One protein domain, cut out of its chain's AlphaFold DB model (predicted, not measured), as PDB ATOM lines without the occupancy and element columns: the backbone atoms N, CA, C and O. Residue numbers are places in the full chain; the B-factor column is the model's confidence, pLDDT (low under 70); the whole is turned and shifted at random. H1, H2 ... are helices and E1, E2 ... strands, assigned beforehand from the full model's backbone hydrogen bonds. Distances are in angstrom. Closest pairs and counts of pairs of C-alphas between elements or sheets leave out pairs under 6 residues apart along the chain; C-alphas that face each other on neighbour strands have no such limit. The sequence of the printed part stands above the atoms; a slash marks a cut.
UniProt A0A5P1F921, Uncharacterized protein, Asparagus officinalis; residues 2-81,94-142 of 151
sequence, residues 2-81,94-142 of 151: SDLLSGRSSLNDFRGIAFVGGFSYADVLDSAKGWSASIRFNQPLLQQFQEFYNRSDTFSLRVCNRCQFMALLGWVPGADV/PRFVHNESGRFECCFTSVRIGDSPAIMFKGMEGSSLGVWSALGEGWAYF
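Overview. This is residues 2 to 81 and 94 to 142 of the 151 residues of an uncharacterized protein of Asparagus officinalis (UniProt A0A5P1F921). The short helix H5 lies in the middle, with helix H3 packed on one side of it, strand E3 of the small strand pair E3 E6 on another, and the short parallel pair E1 E2 near its first residues. H3 and H4 turn a corner at one end of the domain, with H1 by H4 and H2 by H3, and the long hairpin E4 E5, apart from H5, forms a wall at the opposite end. The printed part has 129 residues, with five named helices and six named strands in the order H1 E1 H2 H3 H4 E2 H5 E3 E4 E5 E6. The class is mixed, helices and strands, in three two-stranded sheets: E1 E2 parallel, E3 E6 and E4 E5 antiparallel. The whole is compact, with a radius of gyration of the C-alphas of 15.8 A, and rounded, spanning 41 by 37 by 28 A.

Arrangement. H1, residues 2 to 5, is close to but not clearly touching H4, residues 43 to 54; their closest C-alphas, of Leu 5 and Leu 45, are 6.9 A apart. E1, residues 16 to 19, is the parallel neighbour of E2, residues 59 to 62, at 14 degrees, with N 19 and O 61 within hydrogen-bond range at 2.8 A. With H2, residues 24 to 27, H3, residues 33 to 40, and H4 between them, E1 and E2 form a strand-helix-strand unit, two parallel neighbour strands joined through helices. H3 is the hub: it touches H2, closest at the C-alphas of Tyr 25 and Gly 34, 6.0 A. H3 and H4 only just touch, with 3 pairs of C-alphas within 8 A, and only at the corner, about perpendicular at 89 degrees; the closest C-alphas are those of Ile 39 and Leu 46, 5.2 A, and H4 touches with residues 45 to 46 alone. H3 also touches H5, residues 66 to 72, at a steep tilt of 54 degrees, the same way; the closest C-alphas, of Ser 36 and Phe 69, are 5.9 A apart. E2 and H5 are near each other, with 5 pairs of C-alphas within 10 A. The closest C-alphas of H5 and E3, residues 95 to 97, are those of Gln 68 and Phe 96, 5.6 A. E4, residues 105 to 112, and E5, residues 128 to 135, form an antiparallel hairpin, with N 109 and O 131 at 2.9 A, within hydrogen-bond range. E6, residues 139 to 141, is antiparallel to E3, with N 141 and O 95 within hydrogen-bond range at 2.7 A. Every O i to N i+4 pair is within range in H4 and H5, and 3 of 4 in H3; H1 and H2 are too short for one.

Along the chain. H1 begins at C-alpha 2, (170.280, 121.919, 312.389). H4 is 16.3 A long. E4, 19.5 A long, bends by 65 degrees at residue 108; E5 is 20.8 A long. E6 ends at C-alpha 141, (159.012, 136.983, 287.708).

Size, cuts and confidence. The two C-alphas farthest apart, of Ser 6 and Gly 126, are 44.1 A apart. Residues 82 to 93 are not printed, and C-alphas 81 and 94 are 9.2 A apart across the cut. The link from E4 to E5, residues 113 to 127, is long. Mean pLDDT of the printed part is 90.5; residues 77 and 79 to 81 are under 70.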
ATOM      1  N   SER A   2     170.295 122.432 311.007       95.00
ATOM      2  CA  SER A   2     170.280 121.919 312.389       95.00
ATOM      3  C   SER A   2     171.563 122.240 313.166       95.00
ATOM      4  O   SER A   2     171.483 122.600 314.335       95.00
ATOM      5  N   ASP A   3     172.734 122.170 312.529       96.56
ATOM      6  CA  ASP A   3     174.008 122.526 313.174       96.56
ATOM      7  C   ASP A   3     174.103 124.016 313.508       96.56
ATOM      8  O   ASP A   3     174.474 124.358 314.625       96.56
ATOM      9  N   LEU A   4     173.673 124.893 312.592       95.88
ATOM     10  CA  LEU A   4     173.591 126.336 312.846       95.88
ATOM     11  C   LEU A   4     172.566 126.649 313.952       95.88
ATOM     12  O   LEU A   4     172.835 127.464 314.824       95.88
ATOM     13  N   LEU A   5     171.412 125.967 313.948       93.94
ATOM     14  CA  LEU A   5     170.362 126.108 314.969       93.94
ATOM     15  C   LEU A   5     170.823 125.656 316.358       93.94
ATOM     16  O   LEU A   5     170.439 126.251 317.357       93.94
ATOM     17  N   SER A   6     171.609 124.580 316.420       95.25
ATOM     18  CA  SER A   6     172.119 124.008 317.674       95.25
ATOM     19  C   SER A   6     173.453 124.608 318.118       95.25
ATOM     20  O   SER A   6     173.991 124.183 319.137       95.25
ATOM     21  N   GLY A   7     174.002 125.566 317.363       94.81
ATOM     22  CA  GLY A   7     175.289 126.194 317.658       94.81
ATOM     23  C   GLY A   7     176.502 125.274 317.473       94.81
ATOM     24  O   GLY A   7     177.585 125.601 317.944       94.81
ATOM     25  N   ARG A   8     176.352 124.130 316.790       97.19
ATOM     26  CA  ARG A   8     177.475 123.230 316.459       97.19
ATOM     27  C   ARG A   8     178.394 123.793 315.375       97.19
ATOM     28  O   ARG A   8     179.492 123.282 315.175       97.19
ATOM     29  N   SER A   9     177.941 124.804 314.644       96.62
ATOM     30  CA  SER A   9     178.735 125.528 313.651       96.62
ATOM     31  C   SER A   9     178.263 126.974 313.574       96.62
ATOM     32  O   SER A   9     177.081 127.239 313.811       96.62
ATOM     33  N   SER A  10     179.162 127.886 313.206       96.62
ATOM     34  CA  SER A  10     178.843 129.292 312.965       96.62
ATOM     35  C   SER A  10     179.247 129.711 311.555       96.62
ATOM     36  O   SER A  10     180.297 129.321 311.055       96.62
ATOM     37  N   LEU A  11     178.451 130.563 310.905       97.06
ATOM     38  CA  LEU A  11     178.824 131.189 309.633       97.06
ATOM     39  C   LEU A  11     180.058 132.097 309.765       97.06
ATOM     40  O   LEU A  11     180.732 132.365 308.769       97.06
ATOM     41  N   ASN A  12     180.399 132.523 310.985       96.31
ATOM     42  CA  ASN A  12     181.623 133.278 311.254       96.31
ATOM     43  C   ASN A  12     182.895 132.466 310.974       96.31
ATOM     44  O   ASN A  12     183.920 133.054 310.638       96.31
ATOM     45  N   ASP A  13     182.801 131.135 310.988       96.69
ATOM     46  CA  ASP A  13     183.926 130.237 310.721       96.69
ATOM     47  C   ASP A  13     184.244 130.112 309.217       96.69
ATOM     48  O   ASP A  13     185.240 129.498 308.833       96.69
ATOM     49  N   PHE A  14     183.416 130.697 308.341       97.50
ATOM     50  CA  PHE A  14     183.501 130.507 306.894       97.50
ATOM     51  C   PHE A  14     183.668 131.824 306.122       97.50
ATOM     52  O   PHE A  14     183.198 132.898 306.512       97.50
ATOM     53  N   ARG A  15     184.342 131.728 304.970       97.19
ATOM     54  CA  ARG A  15     184.415 132.784 303.940       97.19
ATOM     55  C   ARG A  15     183.448 132.534 302.780       97.19
ATOM     56  O   ARG A  15     183.047 133.468 302.104       97.19
ATOM     57  N   GLY A  16     183.068 131.282 302.546       96.19
ATOM     58  CA  GLY A  16     182.207 130.887 301.436       96.19
ATOM     59  C   GLY A  16     181.018 130.076 301.918       96.19
ATOM     60  O   GLY A  16     181.180 129.211 302.777       96.19
ATOM     61  N   ILE A  17     179.843 130.311 301.334       95.25
ATOM     62  CA  ILE A  17     178.661 129.463 301.532       95.25
ATOM     63  C   ILE A  17     178.059 129.040 300.192       95.25
ATOM     64  O   ILE A  17     177.848 129.859 299.299       95.25
ATOM     65  N   ALA A  18     177.761 127.752 300.048       94.12
ATOM     66  CA  ALA A  18     177.062 127.215 298.888       94.12
ATOM     67  C   ALA A  18     175.659 126.752 299.290       94.12
ATOM     68  O   ALA A  18     175.497 125.843 300.105       94.12
ATOM     69  N   PHE A  19     174.638 127.358 298.692       92.50
ATOM     70  CA  PHE A  19     173.259 126.908 298.807       92.50
ATOM     71  C   PHE A  19     172.983 125.894 297.699       92.50
ATOM     72  O   PHE A  19     172.788 126.252 296.534       92.50
ATOM     73  N   VAL A  20     172.998 124.616 298.074       90.69
ATOM     74  CA  VAL A  20     172.833 123.488 297.149       90.69
ATOM     75  C   VAL A  20     171.377 123.295 296.719       90.69
ATOM     76  O   VAL A  20     170.450 123.561 297.490       90.69
ATOM     77  N   GLY A  21     171.181 122.823 295.486       87.50
ATOM     78  CA  GLY A  21     169.861 122.546 294.911       87.50
ATOM     79  C   GLY A  21     169.092 121.414 295.610       87.50
ATOM     80  O   GLY A  21     169.572 120.798 296.561       87.50
ATOM     81  N   GLY A  22     167.875 121.157 295.130       89.44
ATOM     82  CA  GLY A  22     166.943 120.163 295.672       89.44
ATOM     83  C   GLY A  22     165.669 120.793 296.242       89.44
ATOM     84  O   GLY A  22     165.505 122.010 296.214       89.44
ATOM     85  N   PHE A  23     164.802 119.952 296.807       91.88
ATOM     86  CA  PHE A  23     163.439 120.303 297.225       91.88
ATOM     87  C   PHE A  23     163.364 120.449 298.750       91.88
ATOM     88  O   PHE A  23     162.941 119.537 299.465       91.88
ATOM     89  N   SER A  24     163.859 121.565 299.297       90.69
ATOM     90  CA  SER A  24     163.791 121.765 300.759       90.69
ATOM     91  C   SER A  24     162.335 121.810 301.200       90.69
ATOM     92  O   SER A  24     161.574 122.596 300.644       90.69
ATOM     93  N   TYR A  25     161.969 121.028 302.217       93.06
ATOM     94  CA  TYR A  25     160.570 120.879 302.636       93.06
ATOM     95  C   TYR A  25     159.648 120.417 301.493       93.06
ATOM     96  O   TYR A  25     158.471 120.762 301.477       93.06
ATOM     97  N   ALA A  26     160.191 119.653 300.535       92.19
ATOM     98  CA  ALA A  26     159.496 119.195 299.330       92.19
ATOM     99  C   ALA A  26     158.869 120.332 298.497       92.19
ATOM    100  O   ALA A  26     157.906 120.095 297.776       92.19
ATOM    101  N   ASP A  27     159.396 121.555 298.635       91.31
ATOM    102  CA  ASP A  27     158.859 122.780 298.034       91.31
ATOM    103  C   ASP A  27     157.362 123.008 298.355       91.31
ATOM    104  O   ASP A  27     156.629 123.683 297.637       91.31
ATOM    105  N   VAL A  28     156.899 122.478 299.498       89.62
ATOM    106  CA  VAL A  28     155.572 122.775 300.046       89.62
ATOM    107  C   VAL A  28     155.528 124.251 300.444       89.62
ATOM    108  O   VAL A  28     156.391 124.724 301.187       89.62
ATOM    109  N   LEU A  29     154.487 124.954 299.980       89.00
ATOM    110  CA  LEU A  29     154.356 126.422 300.008       89.00
ATOM    111  C   LEU A  29     155.301 127.161 299.042       89.00
ATOM    112  O   LEU A  29     155.581 128.342 299.262       89.00
ATOM    113  N   ASP A  30     155.723 126.501 297.967       87.94
ATOM    114  CA  ASP A  30     156.667 126.941 296.933       87.94
ATOM    115  C   ASP A  30     158.141 126.812 297.345       87.94
ATOM    116  O   ASP A  30     158.527 126.761 298.523       87.94
ATOM    117  N   SER A  31     158.989 126.804 296.322       89.00
ATOM    118  CA  SER A  31     160.422 126.569 296.400       89.00
ATOM    119  C   SER A  31     161.103 127.447 297.428       89.00
ATOM    120  O   SER A  31     160.977 128.675 297.457       89.00
ATOM    121  N   ALA A  32     161.896 126.788 298.270       89.88
ATOM    122  CA  ALA A  32     162.729 127.409 299.292       89.88
ATOM    123  C   ALA A  32     162.004 128.266 300.351       89.88
ATOM    124  O   ALA A  32     162.693 128.782 301.237       89.88
ATOM    125  N   LYS A  33     160.667 128.386 300.348       89.75
ATOM    126  CA  LYS A  33     159.943 129.180 301.357       89.75
ATOM    127  C   LYS A  33     160.072 128.601 302.756       89.75
ATOM    128  O   LYS A  33     160.383 129.334 303.687       89.75
ATOM    129  N   GLY A  34     159.921 127.285 302.910       91.75
ATOM    130  CA  GLY A  34     160.133 126.633 304.206       91.75
ATOM    131  C   GLY A  34     161.554 126.857 304.742       91.75
ATOM    132  O   GLY A  34     161.745 127.156 305.922       91.75
ATOM    133  N   TRP A  35     162.563 126.797 303.862       93.00
ATOM    134  CA  TRP A  35     163.949 127.025 304.268       93.00
ATOM    135  C   TRP A  35     164.210 128.488 304.628       93.00
ATOM    136  O   TRP A  35     164.766 128.755 305.694       93.00
ATOM    137  N   SER A  36     163.778 129.444 303.808       91.12
ATOM    138  CA  SER A  36     163.958 130.865 304.119       91.12
ATOM    139  C   SER A  36     163.192 131.266 305.382       91.12
ATOM    140  O   SER A  36     163.749 131.966 306.224       91.12
ATOM    141  N   ALA A  37     161.977 130.747 305.589       90.25
ATOM    142  CA  ALA A  37     161.191 130.956 306.803       90.25
ATOM    143  C   ALA A  37     161.916 130.453 308.061       90.25
ATOM    144  O   ALA A  37     161.928 131.152 309.072       90.25
ATOM    145  N   SER A  38     162.588 129.294 307.991       92.25
ATOM    146  CA  SER A  38     163.363 128.757 309.123       92.25
ATOM    147  C   SER A  38     164.496 129.681 309.591       92.25
ATOM    148  O   SER A  38     164.904 129.607 310.747       92.25
ATOM    149  N   ILE A  39     164.986 130.557 308.707       92.19
ATOM    150  CA  ILE A  39     165.993 131.576 309.023       92.19
ATOM    151  C   ILE A  39     165.310 132.875 309.431       92.19
ATOM    152  O   ILE A  39     165.580 133.384 310.509       92.19
ATOM    153  N   ARG A  40     164.385 133.391 308.611       89.12
ATOM    154  CA  ARG A  40     163.710 134.680 308.841       89.12
ATOM    155  C   ARG A  40     162.964 134.740 310.170       89.12
ATOM    156  O   ARG A  40     162.954 135.786 310.806       89.12
ATOM    157  N   PHE A  41     162.357 133.634 310.592       90.25
ATOM    158  CA  PHE A  41     161.593 133.565 311.838       90.25
ATOM    159  C   PHE A  41     162.414 133.071 313.035       90.25
ATOM    160  O   PHE A  41     161.873 132.886 314.121       90.25
ATOM    161  N   ASN A  42     163.726 132.891 312.868       93.31
ATOM    162  CA  ASN A  42     164.650 132.573 313.948       93.31
ATOM    163  C   ASN A  42     165.668 133.714 314.080       93.31
ATOM    164  O   ASN A  42     166.645 133.765 313.341       93.31
ATOM    165  N   GLN A  43     165.429 134.635 315.019       92.44
ATOM    166  CA  GLN A  43     166.233 135.857 315.172       92.44
ATOM    167  C   GLN A  43     167.752 135.599 315.269       92.44
ATOM    168  O   GLN A  43     168.491 136.241 314.523       92.44
ATOM    169  N   PRO A  44     168.242 134.635 316.077       93.81
ATOM    170  CA  PRO A  44     169.669 134.304 316.105       93.81
ATOM    171  C   PRO A  44     170.237 133.858 314.751       93.81
ATOM    172  O   PRO A  44     171.319 134.291 314.359       93.81
ATOM    173  N   LEU A  45     169.523 133.002 314.012       94.56
ATOM    174  CA  LEU A  45     169.965 132.599 312.676       94.56
ATOM    175  C   LEU A  45     169.928 133.763 311.694       94.56
ATOM    176  O   LEU A  45     170.867 133.932 310.925       94.56
ATOM    177  N   LEU A  46     168.853 134.545 311.700       92.00
ATOM    178  CA  LEU A  46     168.708 135.688 310.814       92.00
ATOM    179  C   LEU A  46     169.881 136.661 310.978       92.00
ATOM    180  O   LEU A  46     170.492 137.036 309.980       92.00
ATOM    181  N   GLN A  47     170.239 136.990 312.221       92.94
ATOM    182  CA  GLN A  47     171.398 137.829 312.532       92.94
ATOM    183  C   GLN A  47     172.697 137.211 312.010       92.94
ATOM    184  O   GLN A  47     173.440 137.873 311.296       92.94
ATOM    185  N   GLN A  48     172.925 135.921 312.256       95.38
ATOM    186  CA  GLN A  48     174.121 135.220 311.780       95.38
ATOM    187  C   GLN A  48     174.260 135.252 310.245       95.38
ATOM    188  O   GLN A  48     175.353 135.410 309.703       95.38
ATOM    189  N   PHE A  49     173.144 135.118 309.527       94.50
ATOM    190  CA  PHE A  49     173.106 135.233 308.070       94.50
ATOM    191  C   PHE A  49     173.364 136.676 307.609       94.50
ATOM    192  O   PHE A  49     174.120 136.882 306.661       94.50
ATOM    193  N   GLN A  50     172.789 137.678 308.279       91.62
ATOM    194  CA  GLN A  50     173.031 139.093 307.975       91.62
ATOM    195  C   GLN A  50     174.485 139.504 308.224       91.62
ATOM    196  O   GLN A  50     175.078 140.187 307.393       91.62
ATOM    197  N   GLU A  51     175.082 139.052 309.324       94.56
ATOM    198  CA  GLU A  51     176.502 139.254 309.619       94.56
ATOM    199  C   GLU A  51     177.384 138.656 308.521       94.56
ATOM    200  O   GLU A  51     178.287 139.326 308.023       94.56
ATOM    201  N   PHE A  52     177.090 137.428 308.079       95.69
ATOM    202  CA  PHE A  52     177.808 136.803 306.968       95.69
ATOM    203  C   PHE A  52     177.681 137.606 305.666       95.69
ATOM    204  O   PHE A  52     178.674 137.783 304.960       95.69
ATOM    205  N   TYR A  53     176.478 138.096 305.349       91.31
ATOM    206  CA  TYR A  53     176.208 138.880 304.139       91.31
ATOM    207  C   TYR A  53     176.919 140.239 304.130       91.31
ATOM    208  O   TYR A  53     177.403 140.667 303.089       91.31
ATOM    209  N   ASN A  54     177.017 140.896 305.287       91.25
ATOM    210  CA  ASN A  54     177.607 142.231 305.410       91.25
ATOM    211  C   ASN A  54     179.143 142.224 305.494       91.25
ATOM    212  O   ASN A  54     179.771 143.284 305.444       91.25
ATOM    213  N   ARG A  55     179.773 141.056 305.644       95.19
ATOM    214  CA  ARG A  55     181.233 140.936 305.651       95.19
ATOM    215  C   ARG A  55     181.792 141.148 304.244       95.19
ATOM    216  O   ARG A  55     181.392 140.489 303.296       95.19
ATOM    217  N   SER A  56     182.796 142.012 304.120       94.19
ATOM    218  CA  SER A  56     183.457 142.311 302.839       94.19
ATOM    219  C   SER A  56     184.362 141.186 302.322       94.19
ATOM    220  O   SER A  56     184.852 141.252 301.198       94.19
ATOM    221  N   ASP A  57     184.605 140.161 303.142       96.06
ATOM    222  CA  ASP A  57     185.491 139.034 302.856       96.06
ATOM    223  C   ASP A  57     184.747 137.714 302.612       96.06
ATOM    224  O   ASP A  57     185.350 136.638 302.691       96.06
ATOM    225  N   THR A  58     183.441 137.779 302.335       96.38
ATOM    226  CA  THR A  58     182.614 136.601 302.077       96.38
ATOM    227  C   THR A  58     182.164 136.498 300.628       96.38
ATOM    228  O   THR A  58     182.059 137.472 299.887       96.38
ATOM    229  N   PHE A  59     181.872 135.268 300.213       93.94
ATOM    230  CA  PHE A  59     181.190 134.985 298.964       93.94
ATOM    231  C   PHE A  59     180.106 133.935 299.176       93.94
ATOM    232  O   PHE A  59     180.084 133.180 300.153       93.94
ATOM    233  N   SER A  60     179.197 133.855 298.215       92.94
ATOM    234  CA  SER A  60     178.162 132.831 298.199       92.94
ATOM    235  C   SER A  60     177.991 132.258 296.798       92.94
ATOM    236  O   SER A  60     178.249 132.939 295.808       92.94
ATOM    237  N   LEU A  61     177.519 131.020 296.706       92.44
ATOM    238  CA  LEU A  61     177.090 130.357 295.475       92.44
ATOM    239  C   LEU A  61     175.689 129.786 295.694       92.44
ATOM    240  O   LEU A  61     175.383 129.278 296.770       92.44
ATOM    241  N   ARG A  62     174.822 129.883 294.690       88.62
ATOM    242  CA  ARG A  62     173.476 129.300 294.714       88.62
ATOM    243  C   ARG A  62     173.237 128.602 293.394       88.62
ATOM    244  O   ARG A  62     173.657 129.096 292.355       88.62
ATOM    245  N   VAL A  63     172.583 127.454 293.474       89.38
ATOM    246  CA  VAL A  63     172.302 126.606 292.319       89.38
ATOM    247  C   VAL A  63     170.819 126.249 292.320       89.38
ATOM    248  O   VAL A  63     170.267 125.901 293.370       89.38
ATOM    249  N   CYS A  64     170.185 126.298 291.144       86.31
ATOM    250  CA  CYS A  64     168.783 125.918 290.935       86.31
ATOM    251  C   CYS A  64     167.826 126.735 291.839       86.31
ATOM    252  O   CYS A  64     167.971 127.954 291.960       86.31
ATOM    253  N   ASN A  65     166.900 126.078 292.542       75.56
ATOM    254  CA  ASN A  65     165.876 126.680 293.407       75.56
ATOM    255  C   ASN A  65     166.446 127.503 294.584       75.56
ATOM    256  O   ASN A  65     165.698 128.078 295.374       75.56
ATOM    257  N   ARG A  66     167.773 127.582 294.758       83.50
ATOM    258  CA  ARG A  66     168.404 128.444 295.774       83.50
ATOM    259  C   ARG A  66     168.617 129.881 295.327       83.50
ATOM    260  O   ARG A  66     168.897 130.730 296.171       83.50
ATOM    261  N   CYS A  67     168.406 130.182 294.052       82.06
ATOM    262  CA  CYS A  67     168.254 131.564 293.609       82.06
ATOM    263  C   CYS A  67     167.014 132.202 294.268       82.06
ATOM    264  O   CYS A  67     167.115 133.289 294.835       82.06
ATOM    265  N   GLN A  68     165.899 131.460 294.344       82.25
ATOM    266  CA  GLN A  68     164.687 131.862 295.073       82.25
ATOM    267  C   GLN A  68     164.946 132.078 296.564       82.25
ATOM    268  O   GLN A  68     164.511 133.069 297.141       82.25
ATOM    269  N   PHE A  69     165.694 131.171 297.194       87.19
ATOM    270  CA  PHE A  69     166.048 131.279 298.610       87.19
ATOM    271  C   PHE A  69     166.709 132.625 298.946       87.19
ATOM    272  O   PHE A  69     166.355 133.263 299.931       87.19
ATOM    273  N   MET A  70     167.638 133.077 298.104       84.25
ATOM    274  CA  MET A  70     168.339 134.344 298.290       84.25
ATOM    275  C   MET A  70     167.487 135.579 298.039       84.25
ATOM    276  O   MET A  70     167.611 136.550 298.786       84.25
ATOM    277  N   ALA A  71     166.607 135.535 297.039       81.62
ATOM    278  CA  ALA A  71     165.614 136.585 296.841       81.62
ATOM    279  C   ALA A  71     164.694 136.701 298.072       81.62
ATOM    280  O   ALA A  71     164.443 137.792 298.572       81.62
ATOM    281  N   LEU A  72     164.281 135.568 298.657       84.69
ATOM    282  CA  LEU A  72     163.454 135.543 299.873       84.69
ATOM    283  C   LEU A  72     164.172 136.071 301.127       84.69
ATOM    284  O   LEU A  72     163.492 136.500 302.065       84.69
ATOM    285  N   LEU A  73     165.508 136.032 301.154       85.31
ATOM    286  CA  LEU A  73     166.340 136.659 302.188       85.31
ATOM    287  C   LEU A  73     166.689 138.129 301.881       85.31
ATOM    288  O   LEU A  73     167.272 138.788 302.739       85.31
ATOM    289  N   GLY A  74     166.336 138.648 300.697       79.19
ATOM    290  CA  GLY A  74     166.641 140.019 300.262       79.19
ATOM    291  C   GLY A  74     168.085 140.234 299.792       79.19
ATOM    292  O   GLY A  74     168.539 141.369 299.702       79.19
ATOM    293  N   TRP A  75     168.833 139.162 299.515       82.06
ATOM    294  CA  TRP A  75     170.252 139.250 299.137       82.06
ATOM    295  C   TRP A  75     170.464 139.436 297.629       82.06
ATOM    296  O   TRP A  75     171.551 139.812 297.204       82.06
ATOM    297  N   VAL A  76     169.457 139.125 296.805       78.06
ATOM    298  CA  VAL A  76     169.508 139.250 295.339       78.06
ATOM    299  C   VAL A  76     168.180 139.834 294.850       78.06
ATOM    300  O   VAL A  76     167.151 139.225 295.138       78.06
ATOM    301  N   PRO A  77     168.181 140.942 294.082       69.31
ATOM    302  CA  PRO A  77     169.346 141.646 293.522       69.31
ATOM    303  C   PRO A  77     170.098 142.533 294.531       69.31
ATOM    304  O   PRO A  77     171.149 143.068 294.197       69.31
ATOM    305  N   GLY A  78     169.596 142.653 295.761       71.56
ATOM    306  CA  GLY A  78     170.230 143.387 296.853       71.56
ATOM    307  C   GLY A  78     169.197 144.093 297.729       71.56
ATOM    308  O   GLY A  78     168.011 144.140 297.387       71.56
ATOM    309  N   ALA A  79     169.662 144.662 298.843       64.12
ATOM    310  CA  ALA A  79     168.809 145.342 299.817       64.12
ATOM    311  C   ALA A  79     168.130 146.605 299.249       64.12
ATOM    312  O   ALA A  79     167.014 146.931 299.648       64.12
ATOM    313  N   ASP A  80     168.765 147.269 298.279       62.38
ATOM    314  CA  ASP A  80     168.287 148.530 297.691       62.38
ATOM    315  C   ASP A  80     167.061 148.357 296.781       62.38
ATOM    316  O   ASP A  80     166.305 149.301 296.569       62.38
ATOM    317  N   VAL A  81     166.819 147.143 296.274       57.06
ATOM    318  CA  VAL A  81     165.647 146.805 295.441       57.06
ATOM    319  C   VAL A  81     164.493 146.321 296.331       57.06
ATOM    320  O   VAL A  81     163.702 145.474 295.936       57.06
ATOM    321  N   PRO A  94     162.350 140.120 292.990       78.81
ATOM    322  CA  PRO A  94     162.002 139.077 292.035       78.81
ATOM    323  C   PRO A  94     161.559 137.789 292.739       78.81
ATOM    324  O   PRO A  94     161.869 137.535 293.910       78.81
ATOM    325  N   ARG A  95     160.811 136.959 292.015       83.06
ATOM    326  CA  ARG A  95     160.368 135.638 292.469       83.06
ATOM    327  C   ARG A  95     160.613 134.623 291.371       83.06
ATOM    328  O   ARG A  95     160.339 134.893 290.215       83.06
ATOM    329  N   PHE A  96     161.061 133.441 291.739       86.69
ATOM    330  CA  PHE A  96     160.982 132.266 290.893       86.69
ATOM    331  C   PHE A  96     159.631 131.601 291.151       86.69
ATOM    332  O   PHE A  96     159.297 131.298 292.298       86.69
ATOM    333  N   VAL A  97     158.835 131.471 290.095       88.44
ATOM    334  CA  VAL A  97     157.486 130.896 290.110       88.44
ATOM    335  C   VAL A  97     157.444 129.671 289.205       88.44
ATOM    336  O   VAL A  97     158.431 129.364 288.529       88.44
ATOM    337  N   HIS A  98     156.311 128.964 289.193       91.31
ATOM    338  CA  HIS A  98     156.106 127.820 288.309       91.31
ATOM    339  C   HIS A  98     156.505 128.133 286.868       91.31
ATOM    340  O   HIS A  98     156.214 129.211 286.346       91.31
ATOM    341  N   ASN A  99     157.153 127.158 286.235       90.44
ATOM    342  CA  ASN A  99     157.455 127.221 284.814       90.44
ATOM    343  C   ASN A  99     156.166 127.457 284.016       90.44
ATOM    344  O   ASN A  99     155.101 126.959 284.389       90.44
ATOM    345  N   GLU A 100     156.272 128.139 282.876       91.06
ATOM    346  CA  GLU A 100     155.129 128.398 281.989       91.06
ATOM    347  C   GLU A 100     154.428 127.101 281.543       91.06
ATOM    348  O   GLU A 100     153.206 127.055 281.412       91.06
ATOM    349  N   SER A 101     155.181 126.005 281.400       92.25
ATOM    350  CA  SER A 101     154.646 124.678 281.075       92.25
ATOM    351  C   SER A 101     153.764 124.062 282.168       92.25
ATOM    352  O   SER A 101     153.084 123.062 281.919       92.25
ATOM    353  N   GLY A 102     153.816 124.594 283.394       92.69
ATOM    354  CA  GLY A 102     153.183 124.013 284.576       92.69
ATOM    355  C   GLY A 102     153.778 122.665 284.999       92.69
ATOM    356  O   GLY A 102     153.141 121.931 285.755       92.69
ATOM    357  N   ARG A 103     154.966 122.293 284.498       93.94
ATOM    358  CA  ARG A 103     155.626 121.014 284.795       93.94
ATOM    359  C   ARG A 103     157.069 121.201 285.248       93.94
ATOM    360  O   ARG A 103     157.717 122.204 284.966       93.94
ATOM    361  N   PHE A 104     157.580 120.172 285.920       93.38
ATOM    362  CA  PHE A 104     159.012 120.019 286.138       93.38
ATOM    363  C   PHE A 104     159.725 119.781 284.805       93.38
ATOM    364  O   PHE A 104     159.335 118.896 284.040       93.38
ATOM    365  N   GLU A 105     160.784 120.542 284.556       93.56
ATOM    366  CA  GLU A 105     161.585 120.462 283.341       93.56
ATOM    367  C   GLU A 105     163.004 120.020 283.676       93.56
ATOM    368  O   GLU A 105     163.651 120.565 284.566       93.56
ATOM    369  N   CYS A 106     163.469 119.004 282.953       95.19
ATOM    370  CA  CYS A 106     164.771 118.375 283.116       95.19
ATOM    371  C   CYS A 106     165.429 118.369 281.734       95.19
ATOM    372  O   CYS A 106     165.108 117.523 280.897       95.19
ATOM    373  N   CYS A 107     166.269 119.359 281.450       94.62
ATOM    374  CA  CYS A 107     166.795 119.594 280.113       94.62
ATOM    375  C   CYS A 107     168.265 120.011 280.136       94.62
ATOM    376  O   CYS A 107     168.782 120.549 281.113       94.62
ATOM    377  N   PHE A 108     168.941 119.774 279.017       95.50
ATOM    378  CA  PHE A 108     170.250 120.345 278.750       95.50
ATOM    379  C   PHE A 108     170.065 121.529 277.806       95.50
ATOM    380  O   PHE A 108     169.549 121.361 276.701       95.50
ATOM    381  N   THR A 109     170.451 122.720 278.252       92.81
ATOM    382  CA  THR A 109     170.272 123.972 277.508       92.81
ATOM    383  C   THR A 109     171.599 124.703 277.350       92.81
ATOM    384  O   THR A 109     172.559 124.423 278.064       92.81
ATOM    385  N   SER A 110     171.670 125.636 276.404       95.44
ATOM    386  CA  SER A 110     172.824 126.519 276.252       95.44
ATOM    387  C   SER A 110     172.556 127.841 276.958       95.44
ATOM    388  O   SER A 110     171.526 128.470 276.727       95.44
ATOM    389  N   VAL A 111     173.522 128.298 277.744       94.69
ATOM    390  CA  VAL A 111     173.519 129.625 278.369       94.69
ATOM    391  C   VAL A 111     174.669 130.455 277.816       94.69
ATOM    392  O   VAL A 111     175.668 129.912 277.334       94.69
ATOM    393  N   ARG A 112     174.534 131.781 277.870       95.88
ATOM    394  CA  ARG A 112     175.607 132.716 277.529       95.88
ATOM    395  C   ARG A 112     175.960 133.531 278.760       95.88
ATOM    396  O   ARG A 112     175.093 134.176 279.335       95.88
ATOM    397  N   ILE A 113     177.238 133.536 279.118       95.00
ATOM    398  CA  ILE A 113     177.724 134.313 280.254       95.00
ATOM    399  C   ILE A 113     177.869 135.772 279.812       95.00
ATOM    400  O   ILE A 113     178.659 136.084 278.917       95.00
ATOM    401  N   GLY A 114     177.067 136.651 280.410       93.94
ATOM    402  CA  GLY A 114     177.177 138.101 280.250       93.94
ATOM    403  C   GLY A 114     178.266 138.707 281.138       93.94
ATOM    404  O   GLY A 114     178.788 138.046 282.035       93.94
ATOM    405  N   ASP A 115     178.591 139.976 280.896       93.38
ATOM    406  CA  ASP A 115     179.449 140.738 281.807       93.38
ATOM    407  C   ASP A 115     178.720 140.987 283.136       93.38
ATOM    408  O   ASP A 115     177.528 141.304 283.157       93.38
ATOM    409  N   SER A 116     179.414 140.784 284.257       90.81
ATOM    410  CA  SER A 116     178.821 140.896 285.592       90.81
ATOM    411  C   SER A 116     179.880 141.079 286.693       90.81
ATOM    412  O   SER A 116     181.057 140.745 286.513       90.81
ATOM    413  N   PRO A 117     179.481 141.553 287.890       89.50
ATOM    414  CA  PRO A 117     180.372 141.598 289.048       89.50
ATOM    415  C   PRO A 117     180.620 140.217 289.690       89.50
ATOM    416  O   PRO A 117     181.372 140.132 290.660       89.50
ATOM    417  N   ALA A 118     180.005 139.133 289.198       90.88
ATOM    418  CA  ALA A 118     180.103 137.815 289.816       90.88
ATOM    419  C   ALA A 118     181.525 137.238 289.713       90.88
ATOM    420  O   ALA A 118     182.023 136.946 288.627       90.88
ATOM    421  N   ILE A 119     182.165 137.004 290.863       92.19
ATOM    422  CA  ILE A 119     183.553 136.515 290.924       92.19
ATOM    423  C   ILE A 119     183.740 135.142 290.259       92.19
ATOM    424  O   ILE A 119     184.806 134.874 289.716       92.19
ATOM    425  N   MET A 120     182.711 134.285 290.274       92.81
ATOM    426  CA  MET A 120     182.772 132.934 289.701       92.81
ATOM    427  C   MET A 120     182.808 132.924 288.169       92.81
ATOM    428  O   MET A 120     183.178 131.907 287.595       92.81
ATOM    429  N   PHE A 121     182.422 134.026 287.519       94.12
ATOM    430  CA  PHE A 121     182.349 134.129 286.059       94.12
ATOM    431  C   PHE A 121     183.461 134.991 285.453       94.12
ATOM    432  O   PHE A 121     183.460 135.228 284.247       94.12
ATOM    433  N   LYS A 122     184.429 135.431 286.268       95.12
ATOM    434  CA  LYS A 122     185.550 136.247 285.795       95.12
ATOM    435  C   LYS A 122     186.379 135.509 284.746       95.12
ATOM    436  O   LYS A 122     186.881 134.417 285.000       95.12
ATOM    437  N   GLY A 123     186.555 136.143 283.590       96.75
ATOM    438  CA  GLY A 123     187.284 135.589 282.449       96.75
ATOM    439  C   GLY A 123     186.454 134.642 281.578       96.75
ATOM    440  O   GLY A 123     187.000 134.048 280.650       96.75
ATOM    441  N   MET A 124     185.159 134.479 281.866       97.19
ATOM    442  CA  MET A 124     184.235 133.644 281.091       97.19
ATOM    443  C   MET A 124     183.244 134.477 280.266       97.19
ATOM    444  O   MET A 124     182.412 133.911 279.554       97.19
ATOM    445  N   GLU A 125     183.319 135.806 280.344       97.25
ATOM    446  CA  GLU A 125     182.405 136.732 279.688       97.25
ATOM    447  C   GLU A 125     182.366 136.488 278.169       97.25
ATOM    448  O   GLU A 125     183.388 136.358 277.496       97.25
ATOM    449  N   GLY A 126     181.159 136.391 277.612       96.06
ATOM    450  CA  GLY A 126     180.938 136.104 276.197       96.06
ATOM    451  C   GLY A 126     180.962 134.620 275.820       96.06
ATOM    452  O   GLY A 126     180.564 134.301 274.698       96.06
ATOM    453  N   SER A 127     181.346 133.720 276.731       97.19
ATOM    454  CA  SER A 127     181.314 132.271 276.495       97.19
ATOM    455  C   SER A 127     179.881 131.741 276.408       97.19
ATOM    456  O   SER A 127     178.979 132.219 277.102       97.19
ATOM    457  N   SER A 128     179.683 130.703 275.595       97.31
ATOM    458  CA  SER A 128     178.451 129.911 275.563       97.31
ATOM    459  C   SER A 128     178.735 128.502 276.057       97.31
ATOM    460  O   SER A 128     179.654 127.849 275.565       97.31
ATOM    461  N   LEU A 129     177.964 128.049 277.043       96.38
ATOM    462  CA  LEU A 129     178.168 126.772 277.720       96.38
ATOM    463  C   LEU A 129     176.865 125.984 277.758       96.38
ATOM    464  O   LEU A 129     175.786 126.554 277.914       96.38
ATOM    465  N   GLY A 130     176.979 124.664 277.660       96.31
ATOM    466  CA  GLY A 130     175.867 123.770 277.945       96.31
ATOM    467  C   GLY A 130     175.714 123.561 279.451       96.31
ATOM    468  O   GLY A 130     176.693 123.281 280.141       96.31
ATOM    469  N   VAL A 131     174.490 123.689 279.956       95.00
ATOM    470  CA  VAL A 131     174.145 123.551 281.372       95.00
ATOM    471  C   VAL A 131     172.932 122.639 281.512       95.00
ATOM    472  O   VAL A 131     171.963 122.720 280.757       95.00
ATOM    473  N   TRP A 132     172.997 121.757 282.503       94.31
ATOM    474  CA  TRP A 132     171.862 120.946 282.923       94.31
ATOM    475  C   TRP A 132     170.928 121.770 283.816       94.31
ATOM    476  O   TRP A 132     171.362 122.312 284.831       94.31
ATOM    477  N   SER A 133     169.648 121.823 283.454       91.38
ATOM    478  CA  SER A 133     168.572 122.439 284.228       91.38
ATOM    479  C   SER A 133     167.565 121.376 284.662       91.38
ATOM    480  O   SER A 133     167.238 120.470 283.897       91.38
ATOM    481  N   ALA A 134     167.111 121.461 285.909       92.38
ATOM    482  CA  ALA A 134     166.218 120.489 286.529       92.38
ATOM    483  C   ALA A 134     165.362 121.197 287.593       92.38
ATOM    484  O   ALA A 134     165.736 121.232 288.768       92.38
ATOM    485  N   LEU A 135     164.261 121.824 287.171       90.88
ATOM    486  CA  LEU A 135     163.447 122.711 288.010       90.88
ATOM    487  C   LEU A 135     161.977 122.758 287.567       90.88
ATOM    488  O   LEU A 135     161.664 122.631 286.388       90.88
ATOM    489  N   GLY A 136     161.062 122.924 288.527       90.88
ATOM    490  CA  GLY A 136     159.625 123.149 288.280       90.88
ATOM    491  C   GLY A 136     159.166 124.582 288.561       90.88
ATOM    492  O   GLY A 136     158.065 124.969 288.171       90.88
ATOM    493  N   GLU A 137     160.016 125.359 289.230       90.50
ATOM    494  CA  GLU A 137     159.780 126.747 289.622       90.50
ATOM    495  C   GLU A 137     161.026 127.588 289.314       90.50
ATOM    496  O   GLU A 137     161.717 128.070 290.209       90.50
ATOM    497  N   GLY A 138     161.379 127.679 288.032       87.88
ATOM    498  CA  GLY A 138     162.545 128.433 287.562       87.88
ATOM    499  C   GLY A 138     162.196 129.706 286.806       87.88
ATOM    500  O   GLY A 138     163.103 130.416 286.375       87.88
ATOM    501  N   TRP A 139     160.909 130.015 286.634       88.00
ATOM    502  CA  TRP A 139     160.497 131.206 285.907       88.00
ATOM    503  C   TRP A 139     160.709 132.455 286.762       88.00
ATOM    504  O   TRP A 139     160.022 132.646 287.764       88.00
ATOM    505  N   ALA A 140     161.645 133.319 286.375       85.88
ATOM    506  CA  ALA A 140     161.919 134.557 287.094       85.88
ATOM    507  C   ALA A 140     160.873 135.638 286.755       85.88
ATOM    508  O   ALA A 140     160.847 136.210 285.665       85.88
ATOM    509  N   TYR A 141     160.002 135.918 287.717       83.69
ATOM    510  CA  TYR A 141     159.012 136.983 287.708       83.69
ATOM    511  C   TYR A 141     159.581 138.256 288.344       83.69
ATOM    512  O   TYR A 141     160.025 138.243 289.496       83.69
ATOM    513  N   PHE A 142     159.516 139.360 287.599       82.00
ATOM    514  CA  PHE A 142     159.927 140.690 288.039       82.00
ATOM    515  C   PHE A 142     158.691 141.602 288.111       82.00
ATOM    516  O   PHE A 142     158.031 141.792 287.086       82.00
TER     517      PHE A 142